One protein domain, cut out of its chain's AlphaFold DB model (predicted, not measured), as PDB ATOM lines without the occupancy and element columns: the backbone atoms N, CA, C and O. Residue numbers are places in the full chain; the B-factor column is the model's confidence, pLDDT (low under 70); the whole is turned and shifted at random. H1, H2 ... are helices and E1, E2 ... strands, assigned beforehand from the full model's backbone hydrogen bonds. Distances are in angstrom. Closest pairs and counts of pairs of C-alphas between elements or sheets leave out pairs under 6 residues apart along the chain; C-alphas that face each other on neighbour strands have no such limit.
ATOM      1  N   GLY A 159     244.434 282.264 236.863       96.25
ATOM      2  CA  GLY A 159     245.366 283.281 237.334       96.25
ATOM      3  C   GLY A 159     245.027 283.815 238.726       96.25
ATOM      4  O   GLY A 159     244.239 283.239 239.479       96.25
ATOM      5  N   LEU A 160     245.636 284.942 239.085       96.56
ATOM      6  CA  LEU A 160     245.418 285.567 240.388       96.56
ATOM      7  C   LEU A 160     244.014 286.180 240.494       96.56
ATOM      8  O   LEU A 160     243.485 286.663 239.492       96.56
ATOM      9  N   PRO A 161     243.397 286.190 241.690       95.44
ATOM     10  CA  PRO A 161     242.123 286.860 241.902       95.44
ATOM     11  C   PRO A 161     242.253 288.365 241.651       95.44
ATOM     12  O   PRO A 161     243.218 289.007 242.064       95.44
ATOM     13  N   TYR A 162     241.242 288.935 241.008       95.38
ATOM     14  CA  TYR A 162     241.147 290.347 240.686       95.38
ATOM     15  C   TYR A 162     239.765 290.882 241.067       95.38
ATOM     16  O   TYR A 162     238.731 290.421 240.579       95.38
ATOM     17  N   SER A 163     239.759 291.889 241.935       91.12
ATOM     18  CA  SER A 163     238.551 292.576 242.411       91.12
ATOM     19  C   SER A 163     238.739 294.090 242.553       91.12
ATOM     20  O   SER A 163     237.844 294.780 243.037       91.12
ATOM     21  N   ASN A 164     239.897 294.624 242.149       90.12
ATOM     22  CA  ASN A 164     240.189 296.043 242.297       90.12
ATOM     23  C   ASN A 164     239.624 296.850 241.119       90.12
ATOM     24  O   ASN A 164     240.216 296.900 240.042       90.12
ATOM     25  N   PHE A 165     238.495 297.507 241.370       94.12
ATOM     26  CA  PHE A 165     237.836 298.452 240.461       94.12
ATOM     27  C   PHE A 165     237.649 299.822 241.126       94.12
ATOM     28  O   PHE A 165     236.669 300.521 240.878       94.12
ATOM     29  N   SER A 166     238.553 300.171 242.045       89.69
ATOM     30  CA  SER A 166     238.435 301.360 242.903       89.69
ATOM     31  C   SER A 166     238.433 302.688 242.140       89.69
ATOM     32  O   SER A 166     237.958 303.688 242.666       89.69
ATOM     33  N   ASP A 167     238.915 302.698 240.900       92.81
ATOM     34  CA  ASP A 167     238.945 303.858 240.012       92.81
ATOM     35  C   ASP A 167     237.656 304.022 239.173       92.81
ATOM     36  O   ASP A 167     237.592 304.850 238.256       92.81
ATOM     37  N   ILE A 168     236.619 303.221 239.450       95.50
ATOM     38  CA  ILE A 168     235.297 303.318 238.826       95.50
ATOM     39  C   ILE A 168     234.267 303.783 239.859       95.50
ATOM     40  O   ILE A 168     233.784 303.005 240.677       95.50
ATOM     41  N   ASP A 169     233.838 305.039 239.751       93.94
ATOM     42  CA  ASP A 169     232.793 305.583 240.628       93.94
ATOM     43  C   ASP A 169     231.390 305.055 240.290       93.94
ATOM     44  O   ASP A 169     230.533 304.883 241.165       93.94
ATOM     45  N   SER A 170     231.116 304.858 238.996       96.25
ATOM     46  CA  SER A 170     229.814 304.400 238.514       96.25
ATOM     47  C   SER A 170     229.881 303.701 237.163       96.25
ATOM     48  O   SER A 170     230.751 304.018 236.359       96.25
ATOM     49  N   LEU A 171     228.906 302.840 236.871       96.12
ATOM     50  CA  LEU A 171     228.707 302.180 235.579       96.12
ATOM     51  C   LEU A 171     227.306 302.471 235.043       96.12
ATOM     52  O   LEU A 171     226.333 302.432 235.794       96.12
ATOM     53  N   SER A 172     227.214 302.755 233.747       95.81
ATOM     54  CA  SER A 172     225.940 303.020 233.075       95.81
ATOM     55  C   SER A 172     225.229 301.720 232.682       95.81
ATOM     56  O   SER A 172     225.851 300.788 232.165       95.81
ATOM     57  N   LEU A 173     223.910 301.674 232.854       94.38
ATOM     58  CA  LEU A 173     223.036 300.583 232.423       94.38
ATOM     59  C   LEU A 173     222.630 300.761 230.956       94.38
ATOM     60  O   LEU A 173     221.487 301.081 230.634       94.38
ATOM     61  N   ILE A 174     223.587 300.545 230.058       93.00
ATOM     62  CA  ILE A 174     223.396 300.674 228.609       93.00
ATOM     63  C   ILE A 174     223.536 299.332 227.894       93.00
ATOM     64  O   ILE A 174     224.225 298.423 228.369       93.00
ATOM     65  N   ASP A 175     222.911 299.238 226.725       90.81
ATOM     66  CA  ASP A 175     223.164 298.151 225.784       90.81
ATOM     67  C   ASP A 175     224.504 298.370 225.076       90.81
ATOM     68  O   ASP A 175     224.909 299.501 224.793       90.81
ATOM     69  N   VAL A 176     225.207 297.274 224.793       90.25
ATOM     70  CA  VAL A 176     226.404 297.323 223.950       90.25
ATOM     71  C   VAL A 176     225.943 297.413 222.495       90.25
ATOM     72  O   VAL A 176     225.127 296.589 222.092       90.25
ATOM     73  N   PRO A 177     226.450 298.371 221.698       90.31
ATOM     74  CA  PRO A 177     226.100 298.479 220.288       90.31
ATOM     75  C   PRO A 177     226.353 297.171 219.531       90.31
ATOM     76  O   PRO A 177     227.430 296.582 219.661       90.31
ATOM     77  N   ASP A 178     225.413 296.774 218.672       86.19
ATOM     78  CA  ASP A 178     225.487 295.528 217.891       86.19
ATOM     79  C   ASP A 178     226.793 295.391 217.101       86.19
ATOM     80  O   ASP A 178     227.337 294.295 216.968       86.19
ATOM     81  N   GLY A 179     227.330 296.512 216.606       86.88
ATOM     82  CA  GLY A 179     228.602 296.547 215.887       86.88
ATOM     83  C   GLY A 179     229.796 296.079 216.726       86.88
ATOM     84  O   GLY A 179     230.670 295.409 216.188       86.88
ATOM     85  N   LEU A 180     229.819 296.378 218.030       86.12
ATOM     86  CA  LEU A 180     230.855 295.900 218.957       86.12
ATOM     87  C   LEU A 180     230.539 294.486 219.466       86.12
ATOM     88  O   LEU A 180     231.442 293.669 219.615       86.12
ATOM     89  N   GLY A 181     229.258 294.172 219.690       80.00
ATOM     90  CA  GLY A 181     228.818 292.838 220.120       80.00
ATOM     91  C   GLY A 181     229.049 291.741 219.073       80.00
ATOM     92  O   GLY A 181     229.321 290.595 219.426       80.00
ATOM     93  N   SER A 182     228.994 292.097 217.787       83.25
ATOM     94  CA  SER A 182     229.201 291.172 216.660       83.25
ATOM     95  C   SER A 182     230.675 290.987 216.283       83.25
ATOM     96  O   SER A 182     230.998 290.127 215.463       83.25
ATOM     97  N   GLN A 183     231.573 291.804 216.842       90.25
ATOM     98  CA  GLN A 183     233.011 291.697 216.617       90.25
ATOM     99  C   GLN A 183     233.635 290.602 217.483       90.25
ATOM    100  O   GLN A 183     233.132 290.225 218.542       90.25
ATOM    101  N   SER A 184     234.765 290.089 217.003       92.69
ATOM    102  CA  SER A 184     235.585 289.130 217.724       92.69
ATOM    103  C   SER A 184     236.934 289.762 218.027       92.69
ATOM    104  O   SER A 184     237.642 290.163 217.105       92.69
ATOM    105  N   TYR A 185     237.276 289.845 219.310       97.25
ATOM    106  CA  TYR A 185     238.513 290.450 219.791       97.25
ATOM    107  C   TYR A 185     239.523 289.379 220.191       97.25
ATOM    108  O   TYR A 185     239.171 288.344 220.749       97.25
ATOM    109  N   SER A 186     240.794 289.624 219.935       97.44
ATOM    110  CA  SER A 186     241.886 288.704 220.215       97.44
ATOM    111  C   SER A 186     242.339 288.831 221.669       97.44
ATOM    112  O   SER A 186     242.754 289.904 222.110       97.44
ATOM    113  N   LEU A 187     242.298 287.719 222.401       97.25
ATOM    114  CA  LEU A 187     242.884 287.569 223.729       97.25
ATOM    115  C   LEU A 187     244.384 287.289 223.604       97.25
ATOM    116  O   LEU A 187     244.793 286.277 223.038       97.25
ATOM    117  N   VAL A 188     245.203 288.154 224.195       96.88
ATOM    118  CA  VAL A 188     246.665 288.030 224.222       96.88
ATOM    119  C   VAL A 188     247.198 288.097 225.654       96.88
ATOM    120  O   VAL A 188     246.494 288.486 226.586       96.88
ATOM    121  N   GLY A 189     248.455 287.699 225.856       95.62
ATOM    122  CA  GLY A 189     249.130 287.826 227.153       95.62
ATOM    123  C   GLY A 189     248.838 286.711 228.163       95.62
ATOM    124  O   GLY A 189     249.348 286.786 229.279       95.62
ATOM    125  N   LYS A 190     248.088 285.660 227.786       94.12
ATOM    126  CA  LYS A 190     247.776 284.510 228.664       94.12
ATOM    127  C   LYS A 190     249.007 283.911 229.330       94.12
ATOM    128  O   LYS A 190     248.947 283.517 230.491       94.12
ATOM    129  N   GLN A 191     250.129 283.885 228.613       93.12
ATOM    130  CA  GLN A 191     251.393 283.331 229.083       93.12
ATOM    131  C   GLN A 191     251.929 283.986 230.366       93.12
ATOM    132  O   GLN A 191     252.724 283.369 231.065       93.12
ATOM    133  N   HIS A 192     251.500 285.213 230.680       94.12
ATOM    134  CA  HIS A 192     251.934 285.950 231.869       94.12
ATOM    135  C   HIS A 192     251.031 285.733 233.091       94.12
ATOM    136  O   HIS A 192     251.438 286.077 234.197       94.12
ATOM    137  N   TYR A 193     249.830 285.175 232.908       95.19
ATOM    138  CA  TYR A 193     248.811 285.082 233.961       95.19
ATOM    139  C   TYR A 193     248.340 283.649 234.210       95.19
ATOM    140  O   TYR A 193     248.298 283.195 235.351       95.19
ATOM    141  N   ALA A 194     247.978 282.938 233.143       93.94
ATOM    142  CA  ALA A 194     247.386 281.604 233.190       93.94
ATOM    143  C   ALA A 194     247.732 280.840 231.890       93.94
ATOM    144  O   ALA A 194     246.863 280.638 231.030       93.94
ATOM    145  N   PRO A 195     249.012 280.458 231.692       91.94
ATOM    146  CA  PRO A 195     249.538 279.943 230.424       91.94
ATOM    147  C   PRO A 195     248.872 278.644 229.956       91.94
ATOM    148  O   PRO A 195     248.848 278.390 228.754       91.94
ATOM    149  N   TYR A 196     248.312 277.845 230.870       91.88
ATOM    150  CA  TYR A 196     247.661 276.573 230.540       91.88
ATOM    151  C   TYR A 196     246.133 276.684 230.424       91.88
ATOM    152  O   TYR A 196     245.438 275.671 230.465       91.88
ATOM    153  N   THR A 197     245.587 277.901 230.306       92.00
ATOM    154  CA  THR A 197     244.137 278.095 230.142       92.00
ATOM    155  C   THR A 197     243.662 277.419 228.862       92.00
ATOM    156  O   THR A 197     244.204 277.689 227.786       92.00
ATOM    157  N   THR A 198     242.626 276.581 228.971       88.06
ATOM    158  CA  THR A 198     242.092 275.848 227.814       88.06
ATOM    159  C   THR A 198     241.528 276.785 226.749       88.06
ATOM    160  O   THR A 198     241.011 277.855 227.059       88.06
ATOM    161  N   ASP A 199     241.521 276.327 225.499       86.38
ATOM    162  CA  ASP A 199     240.851 277.022 224.390       86.38
ATOM    163  C   ASP A 199     239.330 276.755 224.343       86.38
ATOM    164  O   ASP A 199     238.643 277.150 223.398       86.38
ATOM    165  N   LYS A 200     238.779 276.077 225.361       89.94
ATOM    166  CA  LYS A 200     237.334 275.853 225.501       89.94
ATOM    167  C   LYS A 200     236.624 277.148 225.882       89.94
ATOM    168  O   LYS A 200     237.230 278.067 226.422       89.94
ATOM    169  N   GLU A 201     235.311 277.171 225.654       93.88
ATOM    170  CA  GLU A 201     234.472 278.291 226.076       93.88
ATOM    171  C   GLU A 201     234.638 278.578 227.572       93.88
ATOM    172  O   GLU A 201     234.437 277.704 228.420       93.88
ATOM    173  N   CYS A 202     234.975 279.825 227.891       93.75
ATOM    174  CA  CYS A 202     234.934 280.354 229.244       93.75
ATOM    175  C   CYS A 202     234.295 281.744 229.267       93.75
ATOM    176  O   CYS A 202     234.321 282.482 228.281       93.75
ATOM    177  N   HIS A 203     233.708 282.111 230.404       95.81
ATOM    178  CA  HIS A 203     233.200 283.461 230.612       95.81
ATOM    179  C   HIS A 203     234.345 284.400 230.986       95.81
ATOM    180  O   HIS A 203     235.283 284.016 231.691       95.81
ATOM    181  N   CYS A 204     234.259 285.642 230.524       97.12
ATOM    182  CA  CYS A 204     235.259 286.657 230.803       97.12
ATOM    183  C   CYS A 204     234.639 288.035 231.035       97.12
ATOM    184  O   CYS A 204     233.491 288.304 230.673       97.12
ATOM    185  N   VAL A 205     235.434 288.897 231.654       97.69
ATOM    186  CA  VAL A 205     235.158 290.302 231.919       97.69
ATOM    187  C   VAL A 205     236.255 291.133 231.281       97.69
ATOM    188  O   VAL A 205     237.438 290.823 231.412       97.69
ATOM    189  N   LEU A 206     235.855 292.187 230.585       98.31
ATOM    190  CA  LEU A 206     236.729 293.159 229.959       98.31
ATOM    191  C   LEU A 206     236.704 294.423 230.815       98.31
ATOM    192  O   LEU A 206     235.642 295.011 231.021       98.31
ATOM    193  N   PHE A 207     237.868 294.839 231.297       98.19
ATOM    194  CA  PHE A 207     238.047 296.024 232.124       98.19
ATOM    195  C   PHE A 207     238.927 297.048 231.402       98.19
ATOM    196  O   PHE A 207     240.124 296.825 231.222       98.19
ATOM    197  N   ALA A 208     238.338 298.174 230.998       97.94
ATOM    198  CA  ALA A 208     239.068 299.275 230.370       97.94
ATOM    199  C   ALA A 208     239.866 300.045 231.430       97.94
ATOM    200  O   ALA A 208     239.272 300.738 232.262       97.94
ATOM    201  N   GLN A 209     241.194 299.930 231.401       96.56
ATOM    202  CA  GLN A 209     242.109 300.618 232.317       96.56
ATOM    203  C   GLN A 209     242.371 302.053 231.838       96.56
ATOM    204  O   GLN A 209     242.357 302.316 230.638       96.56
ATOM    205  N   LYS A 210     242.603 302.986 232.768       94.38
ATOM    206  CA  LYS A 210     242.929 304.394 232.448       94.38
ATOM    207  C   LYS A 210     244.375 304.775 232.773       94.38
ATOM    208  O   LYS A 210     244.840 305.823 232.344       94.38
ATOM    209  N   ASP A 211     245.055 303.938 233.540       92.12
ATOM    210  CA  ASP A 211     246.337 304.187 234.195       92.12
ATOM    211  C   ASP A 211     247.389 303.123 233.839       92.12
ATOM    212  O   ASP A 211     248.383 302.959 234.540       92.12
ATOM    213  N   ASN A 212     247.181 302.383 232.747       94.19
ATOM    214  CA  ASN A 212     248.149 301.394 232.290       94.19
ATOM    215  C   ASN A 212     249.404 302.081 231.721       94.19
ATOM    216  O   ASN A 212     249.314 302.940 230.846       94.19
ATOM    217  N   GLU A 213     250.578 301.672 232.203       94.38
ATOM    218  CA  GLU A 213     251.869 302.298 231.881       94.38
ATOM    219  C   GLU A 213     252.334 302.075 230.430       94.38
ATOM    220  O   GLU A 213     253.177 302.822 229.930       94.38
ATOM    221  N   TYR A 214     251.808 301.054 229.745       94.56
ATOM    222  CA  TYR A 214     252.300 300.604 228.436       94.56
ATOM    223  C   TYR A 214     251.342 300.921 227.282       94.56
ATOM    224  O   TYR A 214     251.779 301.093 226.137       94.56
ATOM    225  N   ASP A 215     250.040 300.973 227.564       95.38
ATOM    226  CA  ASP A 215     248.995 301.217 226.574       95.38
ATOM    227  C   ASP A 215     247.820 301.992 227.185       95.38
ATOM    228  O   ASP A 215     247.101 301.485 228.044       95.38
ATOM    229  N   THR A 216     247.581 303.209 226.695       95.38
ATOM    230  CA  THR A 216     246.485 304.074 227.161       95.38
ATOM    231  C   THR A 216     245.103 303.479 226.903       95.38
ATOM    232  O   THR A 216     244.147 303.861 227.573       95.38
ATOM    233  N   ASN A 217     245.008 302.532 225.965       97.62
ATOM    234  CA  ASN A 217     243.768 301.867 225.576       97.62
ATOM    235  C   ASN A 217     243.692 300.432 226.120       97.62
ATOM    236  O   ASN A 217     242.919 299.610 225.621       97.62
ATOM    237  N   ALA A 218     244.499 300.100 227.134       97.94
ATOM    238  CA  ALA A 218     244.556 298.756 227.687       97.94
ATOM    239  C   ALA A 218     243.185 298.287 228.200       97.94
ATOM    240  O   ALA A 218     242.566 298.900 229.075       97.94
ATOM    241  N   ILE A 219     242.742 297.137 227.693       98.44
ATOM    242  CA  ILE A 219     241.561 296.429 228.187       98.44
ATOM    243  C   ILE A 219     242.031 295.107 228.775       98.44
ATOM    244  O   ILE A 219     242.415 294.192 228.041       98.44
ATOM    245  N   LYS A 220     242.013 295.017 230.104       98.19
ATOM    246  CA  LYS A 220     242.360 293.798 230.828       98.19
ATOM    247  C   LYS A 220     241.231 292.788 230.690       98.19
ATOM    248  O   LYS A 220     240.068 293.124 230.893       98.19
ATOM    249  N   VAL A 221     241.582 291.553 230.371       98.31
ATOM    250  CA  VAL A 221     240.657 290.428 230.312       98.31
ATOM    251  C   VAL A 221     240.830 289.596 231.571       98.31
ATOM    252  O   VAL A 221     241.933 289.158 231.913       98.31
ATOM    253  N   LEU A 222     239.715 289.372 232.251       98.06
ATOM    254  CA  LEU A 222     239.629 288.576 233.458       98.06
ATOM    255  C   LEU A 222     238.716 287.379 233.197       98.06
ATOM    256  O   LEU A 222     237.629 287.531 232.648       98.06
ATOM    257  N   ARG A 223     239.130 286.182 233.595       96.06
ATOM    258  CA  ARG A 223     238.282 284.993 233.597       96.06
ATOM    259  C   ARG A 223     237.217 285.115 234.686       96.06
ATOM    260  O   ARG A 223     237.494 285.596 235.785       96.06
ATOM    261  N   TRP A 224     236.010 284.646 234.393       94.81
ATOM    262  CA  TRP A 224     234.873 284.675 235.308       94.81
ATOM    263  C   TRP A 224     234.170 283.318 235.353       94.81
ATOM    264  O   TRP A 224     234.060 282.624 234.345       94.81
ATOM    265  N   PHE A 225     233.685 282.948 236.535       91.81
ATOM    266  CA  PHE A 225     232.956 281.706 236.786       91.81
ATOM    267  C   PHE A 225     231.544 282.056 237.276       91.81
ATOM    268  O   PHE A 225     231.320 282.103 238.481       91.81
ATOM    269  N   PRO A 226     230.605 282.396 236.375       89.25
ATOM    270  CA  PRO A 226     229.299 282.917 236.764       89.25
ATOM    271  C   PRO A 226     228.443 281.894 237.517       89.25
ATOM    272  O   PRO A 226     228.455 280.702 237.208       89.25
ATOM    273  N   VAL A 227     227.619 282.388 238.442       84.94
ATOM    274  CA  VAL A 227     226.631 281.597 239.195       84.94
ATOM    275  C   VAL A 227     225.218 282.042 238.827       84.94
ATOM    276  O   VAL A 227     224.967 283.235 238.664       84.94
ATOM    277  N   LYS A 228     224.276 281.101 238.697       84.56
ATOM    278  CA  LYS A 228     222.882 281.390 238.318       84.56
ATOM    279  C   LYS A 228     222.052 281.994 239.466       84.56
ATOM    280  O   LYS A 228     222.248 281.644 240.630       84.56
ATOM    281  N   LYS A 229     221.107 282.885 239.145       78.62
ATOM    282  CA  LYS A 229     220.058 283.421 240.029       78.62
ATOM    283  C   LYS A 229     219.106 282.287 240.437       78.62
ATOM    284  O   LYS A 229     218.838 281.398 239.637       78.62
ATOM    285  N   GLY A 230     218.560 282.337 241.651       61.41
ATOM    286  CA  GLY A 230     217.419 281.488 242.025       61.41
ATOM    287  C   GLY A 230     217.725 280.084 242.553       61.41
ATOM    288  O   GLY A 230     216.820 279.263 242.625       61.41
ATOM    289  N   ILE A 231     218.946 279.798 243.002       54.66
ATOM    290  CA  ILE A 231     219.189 278.635 243.870       54.66
ATOM    291  C   ILE A 231     219.118 279.099 245.345       54.66
ATOM    292  O   ILE A 231     220.061 278.974 246.119       54.66
ATOM    293  N   GLU A 232     218.008 279.734 245.727       48.03
ATOM    294  CA  GLU A 232     217.797 280.243 247.095       48.03
ATOM    295  C   GLU A 232     217.531 279.109 248.097       48.03
ATOM    296  O   GLU A 232     217.859 279.231 249.276       48.03
ATOM    297  N   VAL A 233     217.009 277.971 247.624       45.62
ATOM    298  CA  VAL A 233     216.726 276.792 248.459       45.62
ATOM    299  C   VAL A 233     218.020 276.141 248.966       45.62
ATOM    300  O   VAL A 233     218.094 275.793 250.140       45.62
ATOM    301  N   ASP A 234     219.081 276.074 248.155       43.88
ATOM    302  CA  ASP A 234     220.374 275.526 248.597       43.88
ATOM    303  C   ASP A 234     221.155 276.508 249.488       43.88
ATOM    304  O   ASP A 234     221.927 276.072 250.336       43.88
ATOM    305  N   GLN A 235     220.946 277.828 249.362       43.47
ATOM    306  CA  GLN A 235     221.543 278.819 250.277       43.47
ATOM    307  C   GLN A 235     220.897 278.785 251.666       43.47
ATOM    308  O   GLN A 235     221.601 278.857 252.671       43.47
ATOM    309  N   LEU A 236     219.571 278.616 251.733       40.16
ATOM    310  CA  LEU A 236     218.824 278.442 252.987       40.16
ATOM    311  C   LEU A 236     219.112 277.099 253.678       40.16
ATOM    312  O   LEU A 236     219.000 277.006 254.898       40.16
ATOM    313  N   LEU A 237     219.496 276.072 252.914       42.25
ATOM    314  CA  LEU A 237     219.857 274.743 253.417       42.25
ATOM    315  C   LEU A 237     221.373 274.560 253.654       42.25
ATOM    316  O   LEU A 237     221.794 273.480 254.060       42.25
ATOM    317  N   GLY A 238     222.193 275.595 253.428       41.78
ATOM    318  CA  GLY A 238     223.645 275.554 253.653       41.78
ATOM    319  C   GLY A 238     224.448 274.756 252.615       41.78
ATOM    320  O   GLY A 238     225.600 274.418 252.869       41.78
ATOM    321  N   PHE A 239     223.859 274.453 251.457       40.50
ATOM    322  CA  PHE A 239     224.468 273.667 250.380       40.50
ATOM    323  C   PHE A 239     225.142 274.503 249.286       40.50
ATOM    324  O   PHE A 239     225.846 273.925 248.459       40.50
ATOM    325  N   GLN A 240     224.941 275.826 249.233       48.16
ATOM    326  CA  GLN A 240     225.463 276.606 248.112       48.16
ATOM    327  C   GLN A 240     226.890 277.118 248.295       48.16
ATOM    328  O   GLN A 240     227.198 277.869 249.214       48.16
ATOM    329  N   GLU A 241     227.728 276.742 247.336       52.75
ATOM    330  CA  GLU A 241     229.101 277.188 247.176       52.75
ATOM    331  C   GLU A 241     229.142 278.685 246.788       52.75
ATOM    332  O   GLU A 241     228.520 279.100 245.804       52.75
ATOM    333  N   ASP A 242     229.850 279.504 247.576       56.38
ATOM    334  CA  ASP A 242     230.169 280.898 247.238       56.38
ATOM    335  C   ASP A 242     231.110 280.893 246.017       56.38
ATOM    336  O   ASP A 242     232.187 280.304 246.039       56.38
ATOM    337  N   GLY A 243     230.694 281.498 244.907       68.31
ATOM    338  CA  GLY A 243     231.461 281.498 243.663       68.31
ATOM    339  C   GLY A 243     230.964 282.571 242.701       68.31
ATOM    340  O   GLY A 243     229.844 283.067 242.821       68.31
ATOM    341  N   GLY A 244     231.807 282.967 241.748       77.00
ATOM    342  CA  GLY A 244     231.453 283.960 240.722       77.00
ATOM    343  C   GLY A 244     231.399 285.414 241.188       77.00
ATOM    344  O   GLY A 244     231.026 286.292 240.408       77.00
ATOM    345  N   ASP A 245     231.808 285.670 242.429       85.19
ATOM    346  CA  ASP A 245     231.837 286.997 243.043       85.19
ATOM    347  C   ASP A 245     233.067 287.822 242.661       85.19
ATOM    348  O   ASP A 245     233.021 289.055 242.697       85.19
ATOM    349  N   ILE A 246     234.151 287.149 242.286       91.38
ATOM    350  CA  ILE A 246     235.419 287.747 241.870       91.38
ATOM    351  C   ILE A 246     235.820 287.252 240.478       91.38
ATOM    352  O   ILE A 246     235.260 286.284 239.952       91.38
ATOM    353  N   PHE A 247     236.814 287.913 239.895       95.81
ATOM    354  CA  PHE A 247     237.384 287.543 238.604       95.81
ATOM    355  C   PHE A 247     238.834 287.098 238.771       95.81
ATOM    356  O   PHE A 247     239.409 287.251 239.846       95.81
ATOM    357  N   PHE A 248     239.430 286.553 237.717       97.06
ATOM    358  CA  PHE A 248     240.804 286.052 237.747       97.06
ATOM    359  C   PHE A 248     241.582 286.571 236.552       97.06
ATOM    360  O   PHE A 248     241.046 286.641 235.452       97.06
ATOM    361  N   GLU A 249     242.838 286.940 236.743       97.56
ATOM    362  CA  GLU A 249     243.662 287.449 235.654       97.56
ATOM    363  C   GLU A 249     243.798 286.421 234.528       97.56
ATOM    364  O   GLU A 249     244.062 285.242 234.773       97.56
ATOM    365  N   LEU A 250     243.603 286.876 233.288       97.31
ATOM    366  CA  LEU A 250     243.698 286.023 232.107       97.31
ATOM    367  C   LEU A 250     244.586 286.638 231.026       97.31
ATOM    368  O   LEU A 250     245.409 285.934 230.455       97.31
ATOM    369  N   GLY A 251     244.446 287.929 230.734       97.38
ATOM    370  CA  GLY A 251     245.240 288.579 229.695       97.38
ATOM    371  C   GLY A 251     244.713 289.959 229.337       97.38
ATOM    372  O   GLY A 251     244.195 290.669 230.195       97.38
ATOM    373  N   TYR A 252     244.841 290.328 228.065       98.31
ATOM    374  CA  TYR A 252     244.418 291.615 227.514       98.31
ATOM    375  C   TYR A 252     243.790 291.448 226.129       98.31
ATOM    376  O   TYR A 252     244.040 290.457 225.443       98.31
ATOM    377  N   ILE A 253     243.006 292.438 225.708       98.19
ATOM    378  CA  ILE A 253     242.638 292.595 224.296       98.19
ATOM    379  C   ILE A 253     243.867 293.053 223.505       98.19
ATOM    380  O   ILE A 253     244.632 293.893 223.985       98.19
ATOM    381  N   SER A 254     244.052 292.509 222.300       97.50
ATOM    382  CA  SER A 254     245.120 292.925 221.387       97.50
ATOM    383  C   SER A 254     245.120 294.437 221.160       97.50
ATOM    384  O   SER A 254     244.078 295.051 220.922       97.50
ATOM    385  N   ARG A 255     246.319 295.025 221.164       96.06
ATOM    386  CA  ARG A 255     246.531 296.461 220.939       96.06
ATOM    387  C   ARG A 255     246.014 296.945 219.583       96.06
ATOM    388  O   ARG A 255     245.651 298.103 219.437       96.06
ATOM    389  N   GLU A 256     245.975 296.060 218.594       95.12
ATOM    390  CA  GLU A 256     245.499 296.378 217.244       95.12
ATOM    391  C   GLU A 256     243.972 296.552 217.178       95.12
ATOM    392  O   GLU A 256     243.458 297.169 216.250       95.12
ATOM    393  N   GLU A 257     243.248 296.029 218.170       94.75
ATOM    394  CA  GLU A 257     241.786 295.917 218.157       94.75
ATOM    395  C   GLU A 257     241.123 296.661 219.334       94.75
ATOM    396  O   GLU A 257     239.898 296.781 219.379       94.75
ATOM    397  N   ASN A 258     241.901 297.164 220.302       96.06
ATOM    398  CA  ASN A 258     241.362 297.684 221.562       96.06
ATOM    399  C   ASN A 258     240.832 299.125 221.496       96.06
ATOM    400  O   ASN A 258     239.920 299.446 222.251       96.06
ATOM    401  N   GLY A 259     241.354 299.979 220.608       95.81
ATOM    402  CA  GLY A 259     241.125 301.429 220.660       95.81
ATOM    403  C   GLY A 259     239.651 301.824 220.593       95.81
ATOM    404  O   GLY A 259     239.132 302.435 221.520       95.81
ATOM    405  N   GLY A 260     238.942 301.396 219.543       94.88
ATOM    406  CA  GLY A 260     237.521 301.727 219.383       94.88
ATOM    407  C   GLY A 260     236.625 301.137 220.480       94.88
ATOM    408  O   GLY A 260     235.638 301.758 220.873       94.88
ATOM    409  N   LEU A 261     236.979 299.960 221.007       96.69
ATOM    410  CA  LEU A 261     236.259 299.347 222.123       96.69
ATOM    411  C   LEU A 261     236.499 300.117 223.430       96.69
ATOM    412  O   LEU A 261     235.553 300.377 224.175       96.69
ATOM    413  N   HIS A 262     237.746 300.507 223.694       97.88
ATOM    414  CA  HIS A 262     238.133 301.268 224.880       97.88
ATOM    415  C   HIS A 262     237.458 302.640 224.897       97.88
ATOM    416  O   HIS A 262     236.823 302.986 225.897       97.88
ATOM    417  N   ASP A 263     237.480 303.353 223.769       96.94
ATOM    418  CA  ASP A 263     236.808 304.643 223.605       96.94
ATOM    419  C   ASP A 263     235.318 304.539 223.947       96.94
ATOM    420  O   ASP A 263     234.798 305.337 224.731       96.94
ATOM    421  N   PHE A 264     234.628 303.515 223.430       96.19
ATOM    422  CA  PHE A 264     233.229 303.257 223.773       96.19
ATOM    423  C   PHE A 264     233.038 303.002 225.276       96.19
ATOM    424  O   PHE A 264     232.160 303.613 225.897       96.19
ATOM    425  N   MET A 265     233.850 302.115 225.862       97.25
ATOM    426  CA  MET A 265     233.773 301.741 227.278       97.25
ATOM    427  C   MET A 265     233.969 302.953 228.197       97.25
ATOM    428  O   MET A 265     233.255 303.103 229.192       97.25
ATOM    429  N   VAL A 266     234.908 303.842 227.870       96.62
ATOM    430  CA  VAL A 266     235.189 305.045 228.661       96.62
ATOM    431  C   VAL A 266     234.138 306.128 228.424       96.62
ATOM    432  O   VAL A 266     233.579 306.634 229.400       96.62
ATOM    433  N   ALA A 267     233.832 306.466 227.168       96.19
ATOM    434  CA  ALA A 267     232.911 307.551 226.821       96.19
ATOM    435  C   ALA A 267     231.475 307.276 227.282       96.19
ATOM    436  O   ALA A 267     230.770 308.188 227.710       96.19
ATOM    437  N   SER A 268     231.058 306.009 227.252       94.75
ATOM    438  CA  SER A 268     229.712 305.597 227.666       94.75
ATOM    439  C   SER A 268     229.630 305.246 229.157       94.75
ATOM    440  O   SER A 268     228.579 304.824 229.645       94.75
ATOM    441  N   ASN A 269     230.737 305.408 229.894       96.00
ATOM    442  CA  ASN A 269     230.861 305.043 231.303       96.00
ATOM    443  C   ASN A 269     230.465 303.567 231.563       96.00
ATOM    444  O   ASN A 269     229.795 303.229 232.536       96.00
ATOM    445  N   SER A 270     230.896 302.675 230.667       95.81
ATOM    446  CA  SER A 270     230.688 301.222 230.702       95.81
ATOM    447  C   SER A 270     232.042 300.508 230.663       95.81
ATOM    448  O   SER A 270     232.378 299.754 229.751       95.81
ATOM    449  N   ARG A 271     232.879 300.804 231.662       96.88
ATOM    450  CA  ARG A 271     234.272 300.329 231.744       96.88
ATOM    451  C   ARG A 271     234.419 298.845 232.072       96.88
ATOM    452  O   ARG A 271     235.541 298.344 232.067       96.88
ATOM    453  N   ILE A 272     233.312 298.170 232.363       97.56
ATOM    454  CA  ILE A 272     233.243 296.736 232.611       97.56
ATOM    455  C   ILE A 272     232.233 296.147 231.634       97.56
ATOM    456  O   ILE A 272     231.038 296.437 231.716       97.56
ATOM    457  N   LEU A 273     232.723 295.307 230.729       97.38
ATOM    458  CA  LEU A 273     231.905 294.513 229.819       97.38
ATOM    459  C   LEU A 273     232.098 293.028 230.115       97.38
ATOM    460  O   LEU A 273     233.101 292.619 230.692       97.38
ATOM    461  N   PHE A 274     231.142 292.213 229.699       96.94
ATOM    462  CA  PHE A 274     231.154 290.769 229.879       96.94
ATOM    463  C   PHE A 274     231.134 290.092 228.520       96.94
ATOM    464  O   PHE A 274     230.514 290.589 227.576       96.94
ATOM    465  N   GLY A 275     231.780 288.938 228.434       96.12
ATOM    466  CA  GLY A 275     231.869 288.180 227.201       96.12
ATOM    467  C   GLY A 275     232.147 286.705 227.417       96.12
ATOM    468  O   GLY A 275     232.220 286.195 228.541       96.12
ATOM    469  N   LYS A 276     232.336 286.019 226.297       96.44
ATOM    470  CA  LYS A 276     232.808 284.640 226.232       96.44
ATOM    471  C   LYS A 276     234.090 284.594 225.423       96.44
ATOM    472  O   LYS A 276     234.173 285.255 224.392       96.44
ATOM    473  N   ALA A 277     235.055 283.812 225.886       96.19
ATOM    474  CA  ALA A 277     236.281 283.530 225.161       96.19
ATOM    475  C   ALA A 277     236.273 282.075 224.678       96.19
ATOM    476  O   ALA A 277     236.041 281.167 225.477       96.19
ATOM    477  N   VAL A 278     236.535 281.863 223.390       95.75
ATOM    478  CA  VAL A 278     236.715 280.553 222.745       95.75
ATOM    479  C   VAL A 278     237.917 280.676 221.822       95.75
ATOM    480  O   VAL A 278     237.978 281.636 221.065       95.75
ATOM    481  N   ASP A 279     238.878 279.751 221.888       93.31
ATOM    482  CA  ASP A 279     240.069 279.770 221.018       93.31
ATOM    483  C   ASP A 279     240.760 281.147 220.933       93.31
ATOM    484  O   ASP A 279     241.063 281.680 219.867       93.31
ATOM    485  N   ASN A 280     240.954 281.784 222.094       94.25
ATOM    486  CA  ASN A 280     241.574 283.115 222.222       94.25
ATOM    487  C   ASN A 280     240.840 284.243 221.491       94.25
ATOM    488  O   ASN A 280     241.404 285.311 221.251       94.25
ATOM    489  N   LYS A 281     239.568 284.029 221.175       96.62
ATOM    490  CA  LYS A 281     238.675 285.008 220.581       96.62
ATOM    491  C   LYS A 281     237.544 285.320 221.541       96.62
ATOM    492  O   LYS A 281     236.911 284.420 222.084       96.62
ATOM    493  N   ILE A 282     237.316 286.605 221.770       97.25
ATOM    494  CA  ILE A 282     236.346 287.131 222.720       97.25
ATOM    495  C   ILE A 282     235.180 287.739 221.960       97.25
ATOM    496  O   ILE A 282     235.367 288.616 221.117       97.25
ATOM    497  N   SER A 283     233.978 287.304 222.314       96.38
ATOM    498  CA  SER A 283     232.723 287.919 221.890       96.38
ATOM    499  C   SER A 283     232.057 288.580 223.090       96.38
ATOM    500  O   SER A 283     231.921 287.966 224.154       96.38
ATOM    501  N   ILE A 284     231.648 289.836 222.925       96.56
ATOM    502  CA  ILE A 284     231.019 290.622 223.989       96.56
ATOM    503  C   ILE A 284     229.544 290.239 224.079       96.56
ATOM    504  O   ILE A 284     228.813 290.282 223.097       96.56
ATOM    505  N   THR A 285     229.102 289.885 225.280       93.44
ATOM    506  CA  THR A 285     227.710 289.521 225.567       93.44
ATOM    507  C   THR A 285     226.898 290.677 226.146       93.44
ATOM    508  O   THR A 285     225.675 290.619 226.131       93.44
ATOM    509  N   GLY A 286     227.550 291.716 226.681       94.31
ATOM    510  CA  GLY A 286     226.869 292.910 227.184       94.31
ATOM    511  C   GLY A 286     227.665 293.680 228.238       94.31
ATOM    512  O   GLY A 286     228.742 293.260 228.655       94.31
ATOM    513  N   GLY A 287     227.114 294.809 228.683       94.31
ATOM    514  CA  GLY A 287     227.574 295.546 229.866       94.31
ATOM    515  C   GLY A 287     226.793 295.144 231.117       94.31
ATOM    516  O   GLY A 287     226.024 294.190 231.096       94.31
ATOM    517  N   VAL A 288     226.919 295.899 232.209       94.19
ATOM    518  CA  VAL A 288     226.254 295.573 233.491       94.19
ATOM    519  C   VAL A 288     224.725 295.437 233.377       94.19
ATOM    520  O   VAL A 288     224.118 294.660 234.115       94.19
ATOM    521  N   LYS A 289     224.094 296.107 232.405       93.75
ATOM    522  CA  LYS A 289     222.657 295.966 232.125       93.75
ATOM    523  C   LYS A 289     222.230 294.510 231.873       93.75
ATOM    524  O   LYS A 289     221.113 294.144 232.228       93.75
ATOM    525  N   LEU A 290     223.125 293.650 231.370       91.69
ATOM    526  CA  LEU A 290     222.833 292.234 231.104       91.69
ATOM    527  C   LEU A 290     222.291 291.489 232.335       91.69
ATOM    528  O   LEU A 290     221.515 290.546 232.199       91.69
ATOM    529  N   PHE A 291     222.659 291.921 233.548       90.12
ATOM    530  CA  PHE A 291     222.211 291.293 234.791       90.12
ATOM    531  C   PHE A 291     220.764 291.613 235.152       90.12
ATOM    532  O   PHE A 291     220.231 291.009 236.080       90.12
ATOM    533  N   MET A 292     220.098 292.522 234.443       87.44
ATOM    534  CA  MET A 292     218.665 292.761 234.626       87.44
ATOM    535  C   MET A 292     217.827 291.643 233.996       87.44
ATOM    536  O   MET A 292     216.780 291.291 234.528       87.44
ATOM    537  N   GLU A 293     218.323 291.036 232.919       86.44
ATOM    538  CA  GLU A 293     217.541 290.137 232.062       86.44
ATOM    539  C   GLU A 293     218.073 288.700 232.053       86.44
ATOM    540  O   GLU A 293     217.324 287.757 231.812       86.44
ATOM    541  N   ASN A 294     219.362 288.504 232.343       87.62
ATOM    542  CA  ASN A 294     219.977 287.185 232.278       87.62
ATOM    543  C   ASN A 294     219.707 286.306 233.515       87.62
ATOM    544  O   ASN A 294     219.131 286.727 234.524       87.62
ATOM    545  N   GLU A 295     220.224 285.077 233.456       87.69
ATOM    546  CA  GLU A 295     220.152 284.106 234.544       87.69
ATOM    547  C   GLU A 295     221.296 284.202 235.566       87.69
ATOM    548  O   GLU A 295     221.282 283.421 236.505       87.69
ATOM    549  N   PHE A 296     222.286 285.094 235.439       89.62
ATOM    550  CA  PHE A 296     223.471 285.110 236.317       89.62
ATOM    551  C   PHE A 296     223.367 286.127 237.459       89.62
ATOM    552  O   PHE A 296     222.777 287.193 237.314       89.62
ATOM    553  N   LYS A 297     223.957 285.820 238.616       87.69
ATOM    554  CA  LYS A 297     224.071 286.746 239.751       87.69
ATOM    555  C   LYS A 297     225.031 287.888 239.402       87.69
ATOM    556  O   LYS A 297     226.053 287.662 238.756       87.69
ATOM    557  N   TYR A 298     224.717 289.101 239.859       89.56
ATOM    558  CA  TYR A 298     225.640 290.233 239.766       89.56
ATOM    559  C   TYR A 298     226.836 289.994 240.713       89.56
ATOM    560  O   TYR A 298     226.588 289.730 241.896       89.56
ATOM    561  N   PRO A 299     228.100 290.054 240.239       90.31
ATOM    562  CA  PRO A 299     229.275 289.739 241.060       90.31
ATOM    563  C   PRO A 299     229.448 290.688 242.253       90.31
ATOM    564  O   PRO A 299     229.451 291.909 242.073       90.31
ATOM    565  N   ARG A 300     229.662 290.150 243.467       88.75
ATOM    566  CA  ARG A 300     229.852 290.969 244.685       88.75
ATOM    567  C   ARG A 300     231.018 291.955 244.597       88.75
ATOM    568  O   ARG A 300     230.924 293.042 245.163       88.75
ATOM    569  N   SER A 301     232.085 291.629 243.864       89.69
ATOM    570  CA  SER A 301     233.223 292.545 243.654       89.69
ATOM    571  C   SER A 301     232.839 293.877 243.000       89.69
ATOM    572  O   SER A 301     233.591 294.841 243.111       89.69
ATOM    573  N   LEU A 302     231.662 293.964 242.370       92.50
ATOM    574  CA  LEU A 302     231.172 295.173 241.712       92.50
ATOM    575  C   LEU A 302     230.127 295.952 242.531       92.50
ATOM    576  O   LEU A 302     229.637 296.977 242.064       92.50
ATOM    577  N   TYR A 303     229.765 295.504 243.740       89.38
ATOM    578  CA  TYR A 303     228.662 296.100 244.523       89.38
ATOM    579  C   TYR A 303     228.949 297.525 244.999       89.38
ATOM    580  O   TYR A 303     228.025 298.312 245.186       89.38
ATOM    581  N   ASN A 304     230.225 297.866 245.176       88.44
ATOM    582  CA  ASN A 304     230.629 299.203 245.607       88.44
ATOM    583  C   ASN A 304     230.597 300.235 244.465       88.44
ATOM    584  O   ASN A 304     230.760 301.427 244.723       88.44
ATOM    585  N   ILE A 305     230.372 299.801 243.221       93.25
ATOM    586  CA  ILE A 305     230.283 300.679 242.055       93.25
ATOM    587  C   ILE A 305     228.820 301.071 241.845       93.25
ATOM    588  O   ILE A 305     227.942 300.215 241.726       93.25
ATOM    589  N   LYS A 306     228.537 302.375 241.770       94.12
ATOM    590  CA  LYS A 306     227.162 302.860 241.587       94.12
ATOM    591  C   LYS A 306     226.655 302.536 240.183       94.12
ATOM    592  O   LYS A 306     227.360 302.770 239.208       94.12
TER     593      LYS A 306
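This is residues 159 to 306 of the 308 residues of an uncharacterized protein of Muribaculaceae bacterium Isolate-001 (NCI) (UniProt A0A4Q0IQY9). The core is a small, closed barrel of six antiparallel strands, E1 to E6, with H3 packed on its outside at the end where E2 stops and E3 starts. Between E3 and E4 the chain makes a long arm away from this body, with H2 at its tip, where residues 233 to 238 stand free; the unnamed first stretch, residues 159 to 177, and last stretch, residues 294 to 306, pass over the outside of the body. The printed part has 148 residues, with four named helices and six named strands in the order H1 E1 E2 E3 H2 E4 H3 E5 E6 H4; round the ring run E1 E4 E3 E2 E5 E6 and back to E1. The class is mixed, helices and strands, with under half of the residues in named elements. The whole is compact, with a radius of gyration of the C-alphas of 15.2 A, and spans 49 by 34 by 29 A, the arm adding to the length.

Start with the closed barrel and go round it through E1, residues 184 to 188, E4, 247 to 253, E3, 219 to 224, E2, 202 to 208, E5, 272 to 278, and E6, 281 to 287. E1 and E4 are antiparallel: look for N 188 and O 252, 2.9 A apart and within hydrogen-bond range. The pairing of E1 is staggered: it pairs with E6 over residues 184 to 186 and with E4 over residues 187 to 188. Between E4 and E3, antiparallel, you find N 223 and O 248 at 2.7 A. E3 and E2 form a hairpin, with N 205 and O 222 at 2.8 A. E2 and E5 are antiparallel, with N 206 and O 273 at 2.8 A. E5 and E6 form the other hairpin, with N 276 and O 283 at 2.9 A. E6 and E1 close the ring, antiparallel, with N 282 and O 185 at 2.7 A. Now look outside the barrel for H3, residues 259 to 267, at a height over the sheet of 9.0 A. It runs across the strands, at 65 degrees to E2 on the local plane, and lies over E2, only just not over E5 as well, on which 2 of its C-alphas fall. The closest C-alphas of H3 and E2 are those of His 262 and Ala 208, 5.9 A apart. H1, residues 178 to 181, is at the sheet's level, with a height of 2.6 A on a plane that only just can be fitted, to 6 C-alphas; its closest C-alpha to E6 is that of Gly 181, 5.0 A from that of Ile 284. H2, residues 232 to 236, and H4, residues 290 to 293, are not on the barrel. In H2 and H3 every O i to N i+4 pair is within hydrogen-bond range; H1 and H4 are too short for such a pair.

Find C-alpha 184 at (235.585, 289.130, 217.724), where E1 begins; it runs 12.9 A. E2 is 19.4 A long, E3 15.3 A, E4 16.1 A, E5 19.3 A and E6 17.9 A. H3 begins at C-alpha 259, (241.125, 301.429, 220.660), and runs 12.0 A. H4 ends at C-alpha 293, (217.541, 290.137, 232.062).

The two C-alphas farthest apart, those of Leu 237 and Glu 256, are 49.3 A apart. The printed part has no cut. The link from E1 to E2, with 13 residues, is long. Look at residues 230 to 243 for pLDDT under 70; the mean of the printed part is 89.3.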